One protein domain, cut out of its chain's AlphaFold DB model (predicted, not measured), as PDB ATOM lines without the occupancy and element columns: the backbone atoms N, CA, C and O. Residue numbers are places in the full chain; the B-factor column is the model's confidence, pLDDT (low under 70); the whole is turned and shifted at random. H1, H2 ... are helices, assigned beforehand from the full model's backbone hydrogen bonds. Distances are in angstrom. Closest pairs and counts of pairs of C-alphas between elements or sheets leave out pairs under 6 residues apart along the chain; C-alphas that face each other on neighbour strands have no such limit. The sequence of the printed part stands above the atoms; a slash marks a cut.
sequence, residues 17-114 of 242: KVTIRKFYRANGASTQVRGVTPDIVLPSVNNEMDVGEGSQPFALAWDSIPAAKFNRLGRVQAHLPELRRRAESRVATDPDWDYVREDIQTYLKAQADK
ATOM      1  N   LYS A  17     218.163 174.547 198.090       93.81
ATOM      2  CA  LYS A  17     216.883 173.968 198.513       93.81
ATOM      3  C   LYS A  17     216.789 173.996 200.035       93.81
ATOM      4  O   LYS A  17     217.617 173.399 200.714       93.81
ATOM      5  N   VAL A  18     215.772 174.678 200.560       94.19
ATOM      6  CA  VAL A  18     215.508 174.800 202.001       94.19
ATOM      7  C   VAL A  18     214.062 174.447 202.333       94.19
ATOM      8  O   VAL A  18     213.147 174.720 201.554       94.19
ATOM      9  N   THR A  19     213.850 173.867 203.513       92.00
ATOM     10  CA  THR A  19     212.516 173.559 204.039       92.00
ATOM     11  C   THR A  19     211.935 174.792 204.726       92.00
ATOM     12  O   THR A  19     212.437 175.225 205.757       92.00
ATOM     13  N   ILE A  20     210.865 175.358 204.164       94.94
ATOM     14  CA  ILE A  20     210.235 176.594 204.671       94.94
ATOM     15  C   ILE A  20     208.909 176.366 205.406       94.94
ATOM     16  O   ILE A  20     208.389 177.286 206.034       94.94
ATOM     17  N   ARG A  21     208.306 175.179 205.277       93.75
ATOM     18  CA  ARG A  21     206.963 174.873 205.791       93.75
ATOM     19  C   ARG A  21     206.873 173.420 206.242       93.75
ATOM     20  O   ARG A  21     207.533 172.558 205.671       93.75
ATOM     21  N   LYS A  22     206.003 173.177 207.224       92.81
ATOM     22  CA  LYS A  22     205.542 171.850 207.649       92.81
ATOM     23  C   LYS A  22     204.074 171.666 207.265       92.81
ATOM     24  O   LYS A  22     203.310 172.634 207.284       92.81
ATOM     25  N   PHE A  23     203.685 170.437 206.941       92.50
ATOM     26  CA  PHE A  23     202.303 170.076 206.628       92.50
ATOM     27  C   PHE A  23     201.647 169.353 207.805       92.50
ATOM     28  O   PHE A  23     202.280 168.544 208.480       92.50
ATOM     29  N   TYR A  24     200.361 169.626 208.018       95.06
ATOM     30  CA  TYR A  24     199.557 169.017 209.076       95.06
ATOM     31  C   TYR A  24     198.250 168.486 208.494       95.06
ATOM     32  O   TYR A  24     197.661 169.083 207.590       95.06
ATOM     33  N   ARG A  25     197.784 167.356 209.023       94.81
ATOM     34  CA  ARG A  25     196.488 166.759 208.684       94.81
ATOM     35  C   ARG A  25     195.345 167.600 209.262       94.81
ATOM     36  O   ARG A  25     195.544 168.382 210.186       94.81
ATOM     37  N   ALA A  26     194.114 167.383 208.791       93.19
ATOM     38  CA  ALA A  26     192.929 168.094 209.295       93.19
ATOM     39  C   ALA A  26     192.705 167.925 210.814       93.19
ATOM     40  O   ALA A  26     192.176 168.817 211.473       93.19
ATOM     41  N   ASN A  27     193.148 166.796 211.380       92.19
ATOM     42  CA  ASN A  27     193.123 166.537 212.822       92.19
ATOM     43  C   ASN A  27     194.270 167.216 213.600       92.19
ATOM     44  O   ASN A  27     194.349 167.027 214.807       92.19
ATOM     45  N   GLY A  28     195.149 167.962 212.927       92.50
ATOM     46  CA  GLY A  28     196.270 168.680 213.527       92.50
ATOM     47  C   GLY A  28     197.562 167.873 213.682       92.50
ATOM     48  O   GLY A  28     198.565 168.422 214.132       92.50
ATOM     49  N   ALA A  29     197.587 166.587 213.323       93.38
ATOM     50  CA  ALA A  29     198.795 165.762 213.426       93.38
ATOM     51  C   ALA A  29     199.727 165.965 212.218       93.38
ATOM     52  O   ALA A  29     199.263 165.965 211.074       93.38
ATOM     53  N   SER A  30     201.034 166.085 212.462       93.25
ATOM     54  CA  SER A  30     202.054 166.047 211.408       93.25
ATOM     55  C   SER A  30     202.241 164.624 210.863       93.25
ATOM     56  O   SER A  30     202.060 163.644 211.591       93.25
ATOM     57  N   THR A  31     202.595 164.505 209.581       91.00
ATOM     58  CA  THR A  31     203.021 163.239 208.944       91.00
ATOM     59  C   THR A  31     204.529 163.026 209.022       91.00
ATOM     60  O   THR A  31     205.015 161.968 208.634       91.00
ATOM     61  N   GLN A  32     205.264 164.022 209.516       90.00
ATOM     62  CA  GLN A  32     206.713 163.992 209.648       90.00
ATOM     63  C   GLN A  32     207.158 162.774 210.473       90.00
ATOM     64  O   GLN A  32     206.581 162.533 211.536       90.00
ATOM     65  N   VAL A  33     208.169 162.022 210.024       88.25
ATOM     66  CA  VAL A  33     208.712 160.791 210.653       88.25
ATOM     67  C   VAL A  33     207.733 159.607 210.712       88.25
ATOM     68  O   VAL A  33     208.110 158.489 210.382       88.25
ATOM     69  N   ARG A  34     206.484 159.824 211.136       85.75
ATOM     70  CA  ARG A  34     205.483 158.776 211.398       85.75
ATOM     71  C   ARG A  34     204.664 158.372 210.172       85.75
ATOM     72  O   ARG A  34     204.002 157.340 210.203       85.75
ATOM     73  N   GLY A  35     204.660 159.190 209.121       89.62
ATOM     74  CA  GLY A  35     203.875 158.949 207.914       89.62
ATOM     75  C   GLY A  35     202.371 158.826 208.180       89.62
ATOM     76  O   GLY A  35     201.806 159.493 209.054       89.62
ATOM     77  N   VAL A  36     201.711 157.976 207.391       91.06
ATOM     78  CA  VAL A  36     200.300 157.606 207.560       91.06
ATOM     79  C   VAL A  36     200.225 156.103 207.785       91.06
ATOM     80  O   VAL A  36     200.455 155.325 206.866       91.06
ATOM     81  N   THR A  37     199.887 155.700 209.008       90.62
ATOM     82  CA  THR A  37     199.678 154.288 209.340       90.62
ATOM     83  C   THR A  37     198.372 153.793 208.708       90.62
ATOM     84  O   THR A  37     197.330 154.412 208.950       90.62
ATOM     85  N   PRO A  38     198.395 152.713 207.907       92.62
ATOM     86  CA  PRO A  38     197.180 152.135 207.341       92.62
ATOM     87  C   PRO A  38     196.347 151.420 208.420       92.62
ATOM     88  O   PRO A  38     196.893 150.870 209.375       92.62
ATOM     89  N   ASP A  39     195.018 151.397 208.262       92.06
ATOM     90  CA  ASP A  39     194.100 150.731 209.211       92.06
ATOM     91  C   ASP A  39     194.222 149.189 209.195       92.06
ATOM     92  O   ASP A  39     193.931 148.512 210.191       92.06
ATOM     93  N   ILE A  40     194.644 148.642 208.050       93.25
ATOM     94  CA  ILE A  40     194.935 147.224 207.816       93.25
ATOM     95  C   ILE A  40     196.368 147.152 207.285       93.25
ATOM     96  O   ILE A  40     196.658 147.670 206.207       93.25
ATOM     97  N   VAL A  41     197.262 146.540 208.059       92.69
ATOM     98  CA  VAL A  41     198.672 146.366 207.697       92.69
ATOM     99  C   VAL A  41     198.824 145.011 207.018       92.69
ATOM    100  O   VAL A  41     198.496 143.985 207.611       92.69
ATOM    101  N   LEU A  42     199.312 145.011 205.781       93.38
ATOM    102  CA  LEU A  42     199.644 143.787 205.056       93.38
ATOM    103  C   LEU A  42     201.123 143.432 205.285       93.38
ATOM    104  O   LEU A  42     201.941 144.351 205.411       93.38
ATOM    105  N   PRO A  43     201.489 142.137 205.334       92.56
ATOM    106  CA  PRO A  43     202.889 141.729 205.386       92.56
ATOM    107  C   PRO A  43     203.662 142.296 204.191       92.56
ATOM    108  O   PRO A  43     203.215 142.204 203.054       92.56
ATOM    109  N   SER A  44     204.816 142.902 204.433       91.31
ATOM    110  CA  SER A  44     205.683 143.414 203.373       91.31
ATOM    111  C   SER A  44     207.103 143.535 203.899       91.31
ATOM    112  O   SER A  44     207.296 143.857 205.071       91.31
ATOM    113  N   VAL A  45     208.091 143.335 203.026       89.31
ATOM    114  CA  VAL A  45     209.504 143.598 203.339       89.31
ATOM    115  C   VAL A  45     209.690 145.059 203.756       89.31
ATOM    116  O   VAL A  45     210.415 145.342 204.703       89.31
ATOM    117  N   ASN A  46     208.949 145.982 203.136       87.31
ATOM    118  CA  ASN A  46     208.995 147.412 203.436       87.31
ATOM    119  C   ASN A  46     208.621 147.757 204.884       87.31
ATOM    120  O   ASN A  46     209.027 148.813 205.356       87.31
ATOM    121  N   ASN A  47     207.871 146.899 205.585       86.19
ATOM    122  CA  ASN A  47     207.535 147.133 206.991       86.19
ATOM    123  C   ASN A  47     208.759 146.977 207.911       86.19
ATOM    124  O   ASN A  47     208.799 147.604 208.964       86.19
ATOM    125  N   GLU A  48     209.742 146.167 207.505       85.56
ATOM    126  CA  GLU A  48     210.983 145.898 208.251       85.56
ATOM    127  C   GLU A  48     212.167 146.743 207.749       85.56
ATOM    128  O   GLU A  48     213.245 146.761 208.350       85.56
ATOM    129  N   MET A  49     211.999 147.433 206.619       84.00
ATOM    130  CA  MET A  49     213.031 148.287 206.047       84.00
ATOM    131  C   MET A  49     213.145 149.592 206.835       84.00
ATOM    132  O   MET A  49     212.159 150.303 207.019       84.00
ATOM    133  N   ASP A  50     214.371 149.977 207.195       79.19
ATOM    134  CA  ASP A  50     214.666 151.288 207.795       79.19
ATOM    135  C   ASP A  50     214.705 152.403 206.730       79.19
ATOM    136  O   ASP A  50     215.674 153.148 206.555       79.19
ATOM    137  N   VAL A  51     213.643 152.466 205.927       80.19
ATOM    138  CA  VAL A  51     213.493 153.410 204.824       80.19
ATOM    139  C   VAL A  51     212.365 154.368 205.149       80.19
ATOM    140  O   VAL A  51     211.196 154.004 205.230       80.19
ATOM    141  N   GLY A  52     212.721 155.638 205.297       84.81
ATOM    142  CA  GLY A  52     211.752 156.693 205.500       84.81
ATOM    143  C   GLY A  52     212.410 157.977 205.953       84.81
ATOM    144  O   GLY A  52     213.628 158.122 205.997       84.81
ATOM    145  N   GLU A  53     211.572 158.934 206.314       85.69
ATOM    146  CA  GLU A  53     212.057 160.169 206.910       85.69
ATOM    147  C   GLU A  53     212.658 159.938 208.303       85.69
ATOM    148  O   GLU A  53     213.579 160.645 208.688       85.69
ATOM    149  N   GLY A  54     212.178 158.931 209.040       85.19
ATOM    150  CA  GLY A  54     212.681 158.603 210.374       85.19
ATOM    151  C   GLY A  54     214.137 158.131 210.420       85.19
ATOM    152  O   GLY A  54     214.788 158.345 211.437       85.19
ATOM    153  N   SER A  55     214.666 157.557 209.334       87.19
ATOM    154  CA  SER A  55     216.055 157.083 209.267       87.19
ATOM    155  C   SER A  55     217.058 158.163 208.842       87.19
ATOM    156  O   SER A  55     218.268 157.940 208.844       87.19
ATOM    157  N   GLN A  56     216.584 159.368 208.509       89.56
ATOM    158  CA  GLN A  56     217.443 160.489 208.125       89.56
ATOM    159  C   GLN A  56     218.061 161.171 209.363       89.56
ATOM    160  O   GLN A  56     217.339 161.510 210.303       89.56
ATOM    161  N   PRO A  57     219.370 161.496 209.353       88.31
ATOM    162  CA  PRO A  57     220.087 162.002 210.532       88.31
ATOM    163  C   PRO A  57     219.623 163.385 211.025       88.31
ATOM    164  O   PRO A  57     219.872 163.740 212.173       88.31
ATOM    165  N   PHE A  58     218.946 164.170 210.180       89.38
ATOM    166  CA  PHE A  58     218.459 165.520 210.507       89.38
ATOM    167  C   PHE A  58     216.973 165.702 210.174       89.38
ATOM    168  O   PHE A  58     216.540 166.784 209.769       89.38
ATOM    169  N   ALA A  59     216.179 164.638 210.320       90.50
ATOM    170  CA  ALA A  59     214.733 164.726 210.174       90.50
ATOM    171  C   ALA A  59     214.138 165.687 211.212       90.50
ATOM    172  O   ALA A  59     214.473 165.641 212.399       90.50
ATOM    173  N   LEU A  60     213.228 166.565 210.781       91.75
ATOM    174  CA  LEU A  60     212.517 167.430 211.720       91.75
ATOM    175  C   LEU A  60     211.651 166.575 212.649       91.75
ATOM    176  O   LEU A  60     211.017 165.617 212.210       91.75
ATOM    177  N   ALA A  61     211.589 166.949 213.926       91.88
ATOM    178  CA  ALA A  61     210.772 166.245 214.906       91.88
ATOM    179  C   ALA A  61     209.273 166.326 214.571       91.88
ATOM    180  O   ALA A  61     208.784 167.326 214.023       91.88
ATOM    181  N   TRP A  62     208.557 165.268 214.957       93.25
ATOM    182  CA  TRP A  62     207.102 165.208 214.899       93.25
ATOM    183  C   TRP A  62     206.471 166.203 215.882       93.25
ATOM    184  O   TRP A  62     206.867 166.278 217.045       93.25
ATOM    185  N   ASP A  63     205.462 166.932 215.416       93.94
ATOM    186  CA  ASP A  63     204.682 167.897 216.184       93.94
ATOM    187  C   ASP A  63     203.193 167.867 215.796       93.94
ATOM    188  O   ASP A  63     202.761 167.184 214.860       93.94
ATOM    189  N   SER A  64     202.371 168.583 216.564       94.38
ATOM    190  CA  SER A  64     200.936 168.704 216.321       94.38
ATOM    191  C   SER A  64     200.452 170.124 216.602       94.38
ATOM    192  O   SER A  64     200.963 170.808 217.487       94.38
ATOM    193  N   ILE A  65     199.458 170.556 215.831       95.12
ATOM    194  CA  ILE A  65     198.776 171.846 215.942       95.12
ATOM    195  C   ILE A  65     197.291 171.634 216.282       95.12
ATOM    196  O   ILE A  65     196.788 170.516 216.146       95.12
ATOM    197  N   PRO A  66     196.549 172.681 216.684       96.56
ATOM    198  CA  PRO A  66     195.105 172.580 216.858       96.56
ATOM    199  C   PRO A  66     194.398 172.091 215.586       96.56
ATOM    200  O   PRO A  66     194.699 172.540 214.478       96.56
ATOM    201  N   ALA A  67     193.445 171.176 215.755       95.50
ATOM    202  CA  ALA A  67     192.678 170.620 214.648       95.50
ATOM    203  C   ALA A  67     191.830 171.691 213.945       95.50
ATOM    204  O   ALA A  67     191.255 172.580 214.583       95.50
ATOM    205  N   ALA A  68     191.693 171.563 212.627       94.31
ATOM    206  CA  ALA A  68     190.749 172.367 211.864       94.31
ATOM    207  C   ALA A  68     189.304 171.917 212.150       94.31
ATOM    208  O   ALA A  68     189.055 170.790 212.580       94.31
ATOM    209  N   LYS A  69     188.322 172.780 211.874       94.69
ATOM    210  CA  LYS A  69     186.906 172.384 211.910       94.69
ATOM    211  C   LYS A  69     186.581 171.596 210.638       94.69
ATOM    212  O   LYS A  69     186.672 172.144 209.545       94.69
ATOM    213  N   PHE A  70     186.206 170.324 210.774       93.56
ATOM    214  CA  PHE A  70     185.797 169.466 209.657       93.56
ATOM    215  C   PHE A  70     184.708 168.476 210.083       93.56
ATOM    216  O   PHE A  70     184.622 168.095 211.251       93.56
ATOM    217  N   ASN A  71     183.906 168.022 209.119       92.19
ATOM    218  CA  ASN A  71     182.858 167.027 209.344       92.19
ATOM    219  C   ASN A  71     183.379 165.623 209.019       92.19
ATOM    220  O   ASN A  71     183.922 165.382 207.940       92.19
ATOM    221  N   ARG A  72     183.203 164.676 209.946       89.56
ATOM    222  CA  ARG A  72     183.569 163.268 209.737       89.56
ATOM    223  C   ARG A  72     182.434 162.547 209.017       89.56
ATOM    224  O   ARG A  72     181.312 162.539 209.505       89.56
ATOM    225  N   LEU A  73     182.741 161.901 207.891       87.94
ATOM    226  CA  LEU A  73     181.746 161.152 207.110       87.94
ATOM    227  C   LEU A  73     181.438 159.758 207.680       87.94
ATOM    228  O   LEU A  73     180.411 159.189 207.340       87.94
ATOM    229  N   GLY A  74     182.328 159.183 208.498       85.06
ATOM    230  CA  GLY A  74     182.065 157.940 209.242       85.06
ATOM    231  C   GLY A  74     181.820 156.671 208.410       85.06
ATOM    232  O   GLY A  74     181.380 155.677 208.969       85.06
ATOM    233  N   ARG A  75     182.114 156.669 207.103       86.19
ATOM    234  CA  ARG A  75     181.676 155.609 206.167       86.19
ATOM    235  C   ARG A  75     182.381 154.255 206.308       86.19
ATOM    236  O   ARG A  75     181.844 153.256 205.856       86.19
ATOM    237  N   VAL A  76     183.586 154.225 206.875       88.19
ATOM    238  CA  VAL A  76     184.443 153.019 206.874       88.19
ATOM    239  C   VAL A  76     184.526 152.366 208.255       88.19
ATOM    240  O   VAL A  76     184.606 151.147 208.359       88.19
ATOM    241  N   GLN A  77     184.455 153.166 209.324       88.75
ATOM    242  CA  GLN A  77     184.767 152.724 210.689       88.75
ATOM    243  C   GLN A  77     183.893 151.559 211.174       88.75
ATOM    244  O   GLN A  77     184.395 150.654 211.833       88.75
ATOM    245  N   ALA A  78     182.612 151.536 210.797       89.81
ATOM    246  CA  ALA A  78     181.693 150.456 211.162       89.81
ATOM    247  C   ALA A  78     182.060 149.099 210.532       89.81
ATOM    248  O   ALA A  78     181.714 148.054 211.074       89.81
ATOM    249  N   HIS A  79     182.765 149.105 209.397       92.31
ATOM    250  CA  HIS A  79     183.092 147.904 208.630       92.31
ATOM    251  C   HIS A  79     184.512 147.389 208.897       92.31
ATOM    252  O   HIS A  79     184.818 146.254 208.539       92.31
ATOM    253  N   LEU A  80     185.377 148.177 209.553       92.88
ATOM    254  CA  LEU A  80     186.780 147.813 209.788       92.88
ATOM    255  C   LEU A  80     186.991 146.459 210.489       92.88
ATOM    256  O   LEU A  80     187.870 145.727 210.037       92.88
ATOM    257  N   PRO A  81     186.237 146.080 211.543       94.44
ATOM    258  CA  PRO A  81     186.454 144.791 212.205       94.44
ATOM    259  C   PRO A  81     186.219 143.602 211.267       94.44
ATOM    260  O   PRO A  81     187.000 142.654 211.251       94.44
ATOM    261  N   GLU A  82     185.171 143.680 210.445       94.44
ATOM    262  CA  GLU A  82     184.836 142.638 209.475       94.44
ATOM    263  C   GLU A  82     185.852 142.593 208.329       94.44
ATOM    264  O   GLU A  82     186.305 141.513 207.952       94.44
ATOM    265  N   LEU A  83     186.266 143.758 207.819       94.88
ATOM    266  CA  LEU A  83     187.307 143.855 206.794       94.88
ATOM    267  C   LEU A  83     188.622 143.244 207.273       94.88
ATOM    268  O   LEU A  83     189.227 142.461 206.547       94.88
ATOM    269  N   ARG A  84     189.035 143.549 208.509       95.69
ATOM    270  CA  ARG A  84     190.248 142.987 209.106       95.69
ATOM    271  C   ARG A  84     190.170 141.466 209.198       95.69
ATOM    272  O   ARG A  84     191.087 140.795 208.739       95.69
ATOM    273  N   ARG A  85     189.056 140.921 209.696       95.88
ATOM    274  CA  ARG A  85     188.845 139.467 209.785       95.88
ATOM    275  C   ARG A  85     188.953 138.783 208.418       95.88
ATOM    276  O   ARG A  85     189.604 137.747 208.297       95.88
ATOM    277  N   ARG A  86     188.315 139.350 207.386       95.62
ATOM    278  CA  ARG A  86     188.379 138.818 206.013       95.62
ATOM    279  C   ARG A  86     189.801 138.873 205.451       95.62
ATOM    280  O   ARG A  86     190.243 137.893 204.857       95.62
ATOM    281  N   ALA A  87     190.510 139.979 205.678       95.88
ATOM    282  CA  ALA A  87     191.899 140.156 205.259       95.88
ATOM    283  C   ALA A  87     192.821 139.120 205.910       95.88
ATOM    284  O   ALA A  87     193.527 138.399 205.215       95.88
ATOM    285  N   GLU A  88     192.768 139.001 207.238       95.19
ATOM    286  CA  GLU A  88     193.592 138.069 208.016       95.19
ATOM    287  C   GLU A  88     193.362 136.622 207.575       95.19
ATOM    288  O   GLU A  88     194.320 135.878 207.372       95.19
ATOM    289  N   SER A  89     192.101 136.241 207.335       95.75
ATOM    290  CA  SER A  89     191.776 134.917 206.808       95.75
ATOM    291  C   SER A  89     192.411 134.671 205.440       95.75
ATOM    292  O   SER A  89     192.945 133.590 205.223       95.75
ATOM    293  N   ARG A  90     192.372 135.644 204.519       94.44
ATOM    294  CA  ARG A  90     192.972 135.493 203.184       94.44
ATOM    295  C   ARG A  90     194.491 135.447 203.244       94.44
ATOM    296  O   ARG A  90     195.087 134.592 202.598       94.44
ATOM    297  N   VAL A  91     195.100 136.316 204.046       94.38
ATOM    298  CA  VAL A  91     196.554 136.364 204.258       94.38
ATOM    299  C   VAL A  91     197.085 135.051 204.849       94.38
ATOM    300  O   VAL A  91     198.206 134.642 204.543       94.38
ATOM    301  N   ALA A  92     196.280 134.370 205.669       93.81
ATOM    302  CA  ALA A  92     196.627 133.071 206.237       93.81
ATOM    303  C   ALA A  92     196.479 131.899 205.248       93.81
ATOM    304  O   ALA A  92     197.164 130.895 205.410       93.81
ATOM    305  N   THR A  93     195.585 131.994 204.258       93.31
ATOM    306  CA  THR A  93     195.270 130.874 203.347       93.31
ATOM    307  C   THR A  93     195.906 130.972 201.965       93.31
ATOM    308  O   THR A  93     196.027 129.957 201.286       93.31
ATOM    309  N   ASP A  94     196.216 132.182 201.497       91.00
ATOM    310  CA  ASP A  94     196.680 132.407 200.128       91.00
ATOM    311  C   ASP A  94     198.206 132.170 200.048       91.00
ATOM    312  O   ASP A  94     198.967 132.843 200.754       91.00
ATOM    313  N   PRO A  95     198.661 131.208 199.217       89.88
ATOM    314  CA  PRO A  95     200.055 130.766 199.167       89.88
ATOM    315  C   PRO A  95     201.019 131.853 198.692       89.88
ATOM    316  O   PRO A  95     202.224 131.759 198.915       89.88
ATOM    317  N   ASP A  96     200.528 132.912 198.050       89.56
ATOM    318  CA  ASP A  96     201.389 134.024 197.662       89.56
ATOM    319  C   ASP A  96     201.917 134.795 198.882       89.56
ATOM    320  O   ASP A  96     203.032 135.318 198.855       89.56
ATOM    321  N   TRP A  97     201.164 134.813 199.987       92.94
ATOM    322  CA  TRP A  97     201.631 135.401 201.242       92.94
ATOM    323  C   TRP A  97     202.688 134.548 201.942       92.94
ATOM    324  O   TRP A  97     203.431 135.081 202.768       92.94
ATOM    325  N   ASP A  98     202.794 133.256 201.615       92.00
ATOM    326  CA  ASP A  98     203.890 132.414 202.100       92.00
ATOM    327  C   ASP A  98     205.224 132.885 201.506       92.00
ATOM    328  O   ASP A  98     206.181 133.080 202.254       92.00
ATOM    329  N   TYR A  99     205.256 133.186 200.201       91.38
ATOM    330  CA  TYR A  99     206.434 133.761 199.543       91.38
ATOM    331  C   TYR A  99     206.804 135.135 200.106       91.38
ATOM    332  O   TYR A  99     207.974 135.401 200.361       91.38
ATOM    333  N   VAL A 100     205.818 135.995 200.387       92.62
ATOM    334  CA  VAL A 100     206.086 137.296 201.023       92.62
ATOM    335  C   VAL A 100     206.703 137.117 202.417       92.62
ATOM    336  O   VAL A 100     207.631 137.835 202.783       92.62
ATOM    337  N   ARG A 101     206.220 136.152 203.209       93.62
ATOM    338  CA  ARG A 101     206.787 135.849 204.535       93.62
ATOM    339  C   ARG A 101     208.206 135.289 204.440       93.62
ATOM    340  O   ARG A 101     209.049 135.646 205.260       93.62
ATOM    341  N   GLU A 102     208.477 134.454 203.445       93.25
ATOM    342  CA  GLU A 102     209.824 133.972 203.136       93.25
ATOM    343  C   GLU A 102     210.772 135.122 202.755       93.25
ATOM    344  O   GLU A 102     211.897 135.188 203.258       93.25
ATOM    345  N   ASP A 103     210.312 136.066 201.934       92.50
ATOM    346  CA  ASP A 103     211.097 137.235 201.526       92.50
ATOM    347  C   ASP A 103     211.433 138.126 202.729       92.50
ATOM    348  O   ASP A 103     212.577 138.555 202.881       92.50
ATOM    349  N   ILE A 104     210.473 138.335 203.639       94.19
ATOM    350  CA  ILE A 104     210.700 139.052 204.905       94.19
ATOM    351  C   ILE A 104     211.787 138.351 205.730       94.19
ATOM    352  O   ILE A 104     212.722 138.995 206.201       94.19
ATOM    353  N   GLN A 105     211.708 137.029 205.891       94.31
ATOM    354  CA  GLN A 105     212.717 136.279 206.646       94.31
ATOM    355  C   GLN A 105     214.098 136.338 205.989       94.31
ATOM    356  O   GLN A 105     215.108 136.453 206.684       94.31
ATOM    357  N   THR A 106     214.149 136.256 204.662       92.44
ATOM    358  CA  THR A 106     215.391 136.347 203.891       92.44
ATOM    359  C   THR A 106     216.024 137.726 204.046       92.44
ATOM    360  O   THR A 106     217.222 137.823 204.308       92.44
ATOM    361  N   TYR A 107     215.214 138.784 203.993       93.12
ATOM    362  CA  TYR A 107     215.654 140.151 204.250       93.12
ATOM    363  C   TYR A 107     216.218 140.320 205.666       93.12
ATOM    364  O   TYR A 107     217.322 140.835 205.827       93.12
ATOM    365  N   LEU A 108     215.511 139.836 206.692       93.00
ATOM    366  CA  LEU A 108     215.964 139.929 208.083       93.00
ATOM    367  C   LEU A 108     217.292 139.189 208.312       93.00
ATOM    368  O   LEU A 108     218.167 139.696 209.013       93.00
ATOM    369  N   LYS A 109     217.479 138.017 207.688       92.44
ATOM    370  CA  LYS A 109     218.757 137.286 207.722       92.44
ATOM    371  C   LYS A 109     219.875 138.083 207.050       92.44
ATOM    372  O   LYS A 109     220.923 138.282 207.654       92.44
ATOM    373  N   ALA A 110     219.629 138.603 205.849       90.25
ATOM    374  CA  ALA A 110     220.605 139.413 205.122       90.25
ATOM    375  C   ALA A 110     220.973 140.709 205.870       90.25
ATOM    376  O   ALA A 110     222.115 141.153 205.813       90.25
ATOM    377  N   GLN A 111     220.029 141.310 206.598       89.81
ATOM    378  CA  GLN A 111     220.283 142.486 207.431       89.81
ATOM    379  C   GLN A 111     221.144 142.150 208.663       89.81
ATOM    380  O   GLN A 111     221.982 142.960 209.074       89.81
ATOM    381  N   ALA A 112     220.948 140.969 209.257       91.88
ATOM    382  CA  ALA A 112     221.752 140.488 210.379       91.88
ATOM    383  C   ALA A 112     223.192 140.147 209.950       91.88
ATOM    384  O   ALA A 112     224.149 140.459 210.669       91.88
ATOM    385  N   ASP A 113     223.351 139.569 208.759       91.25
ATOM    386  CA  ASP A 113     224.635 139.148 208.207       91.25
ATOM    387  C   ASP A 113     225.391 140.320 207.560       91.25
ATOM    388  O   ASP A 113     225.277 140.618 206.375       91.25
ATOM    389  N   LYS A 114     226.252 140.980 208.340       91.12
ATOM    390  CA  LYS A 114     227.066 142.125 207.876       91.12
ATOM    391  C   LYS A 114     228.354 141.737 207.139       91.12
ATOM    392  O   LYS A 114     229.216 142.587 206.920       91.12
TER     393      LYS A 114
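This is residues 17 to 114 of the 242 residues of an uncharacterized protein of Verrucomicrobia subdivision 3 bacterium (UniProt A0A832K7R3). Little regular structure is present: a flat, loose model in which two helices, H2 and H1, meet near their ends as an L, and the long stretch of residues 17 to 79, with no named element, winds in wide loops within the angle of that L. The 98 printed residues hold two named helices, H1 then H2, and no named strand; the class is all helix, with 31 residues in named elements. The radius of gyration of the C-alphas is 18.2 A, and the spans are 45 by 43 by 18 A.

H2, residues 96 to 112, and H1, residues 80 to 93, are close but not clearly touching, with the C-alphas of Trp 97 and Val 91 closest at 6.0 A. Their lines are about perpendicular, at 82 degrees. In both helices every O i to N i+4 pair is within hydrogen-bond range.

H2 measures 24.9 A from C-alpha 96 to C-alpha 112 at (221.752, 140.488, 210.379). H1 measures 20.0 A from C-alpha 80 at (186.780, 147.813, 209.788).

The C-alphas of Asn 71 and Lys 114 are farthest apart, 50.8 A. Residues 71 to 76 stand free. The link H1 to H2 is tight. The printed part has no cut, and no printed residue is under pLDDT 70.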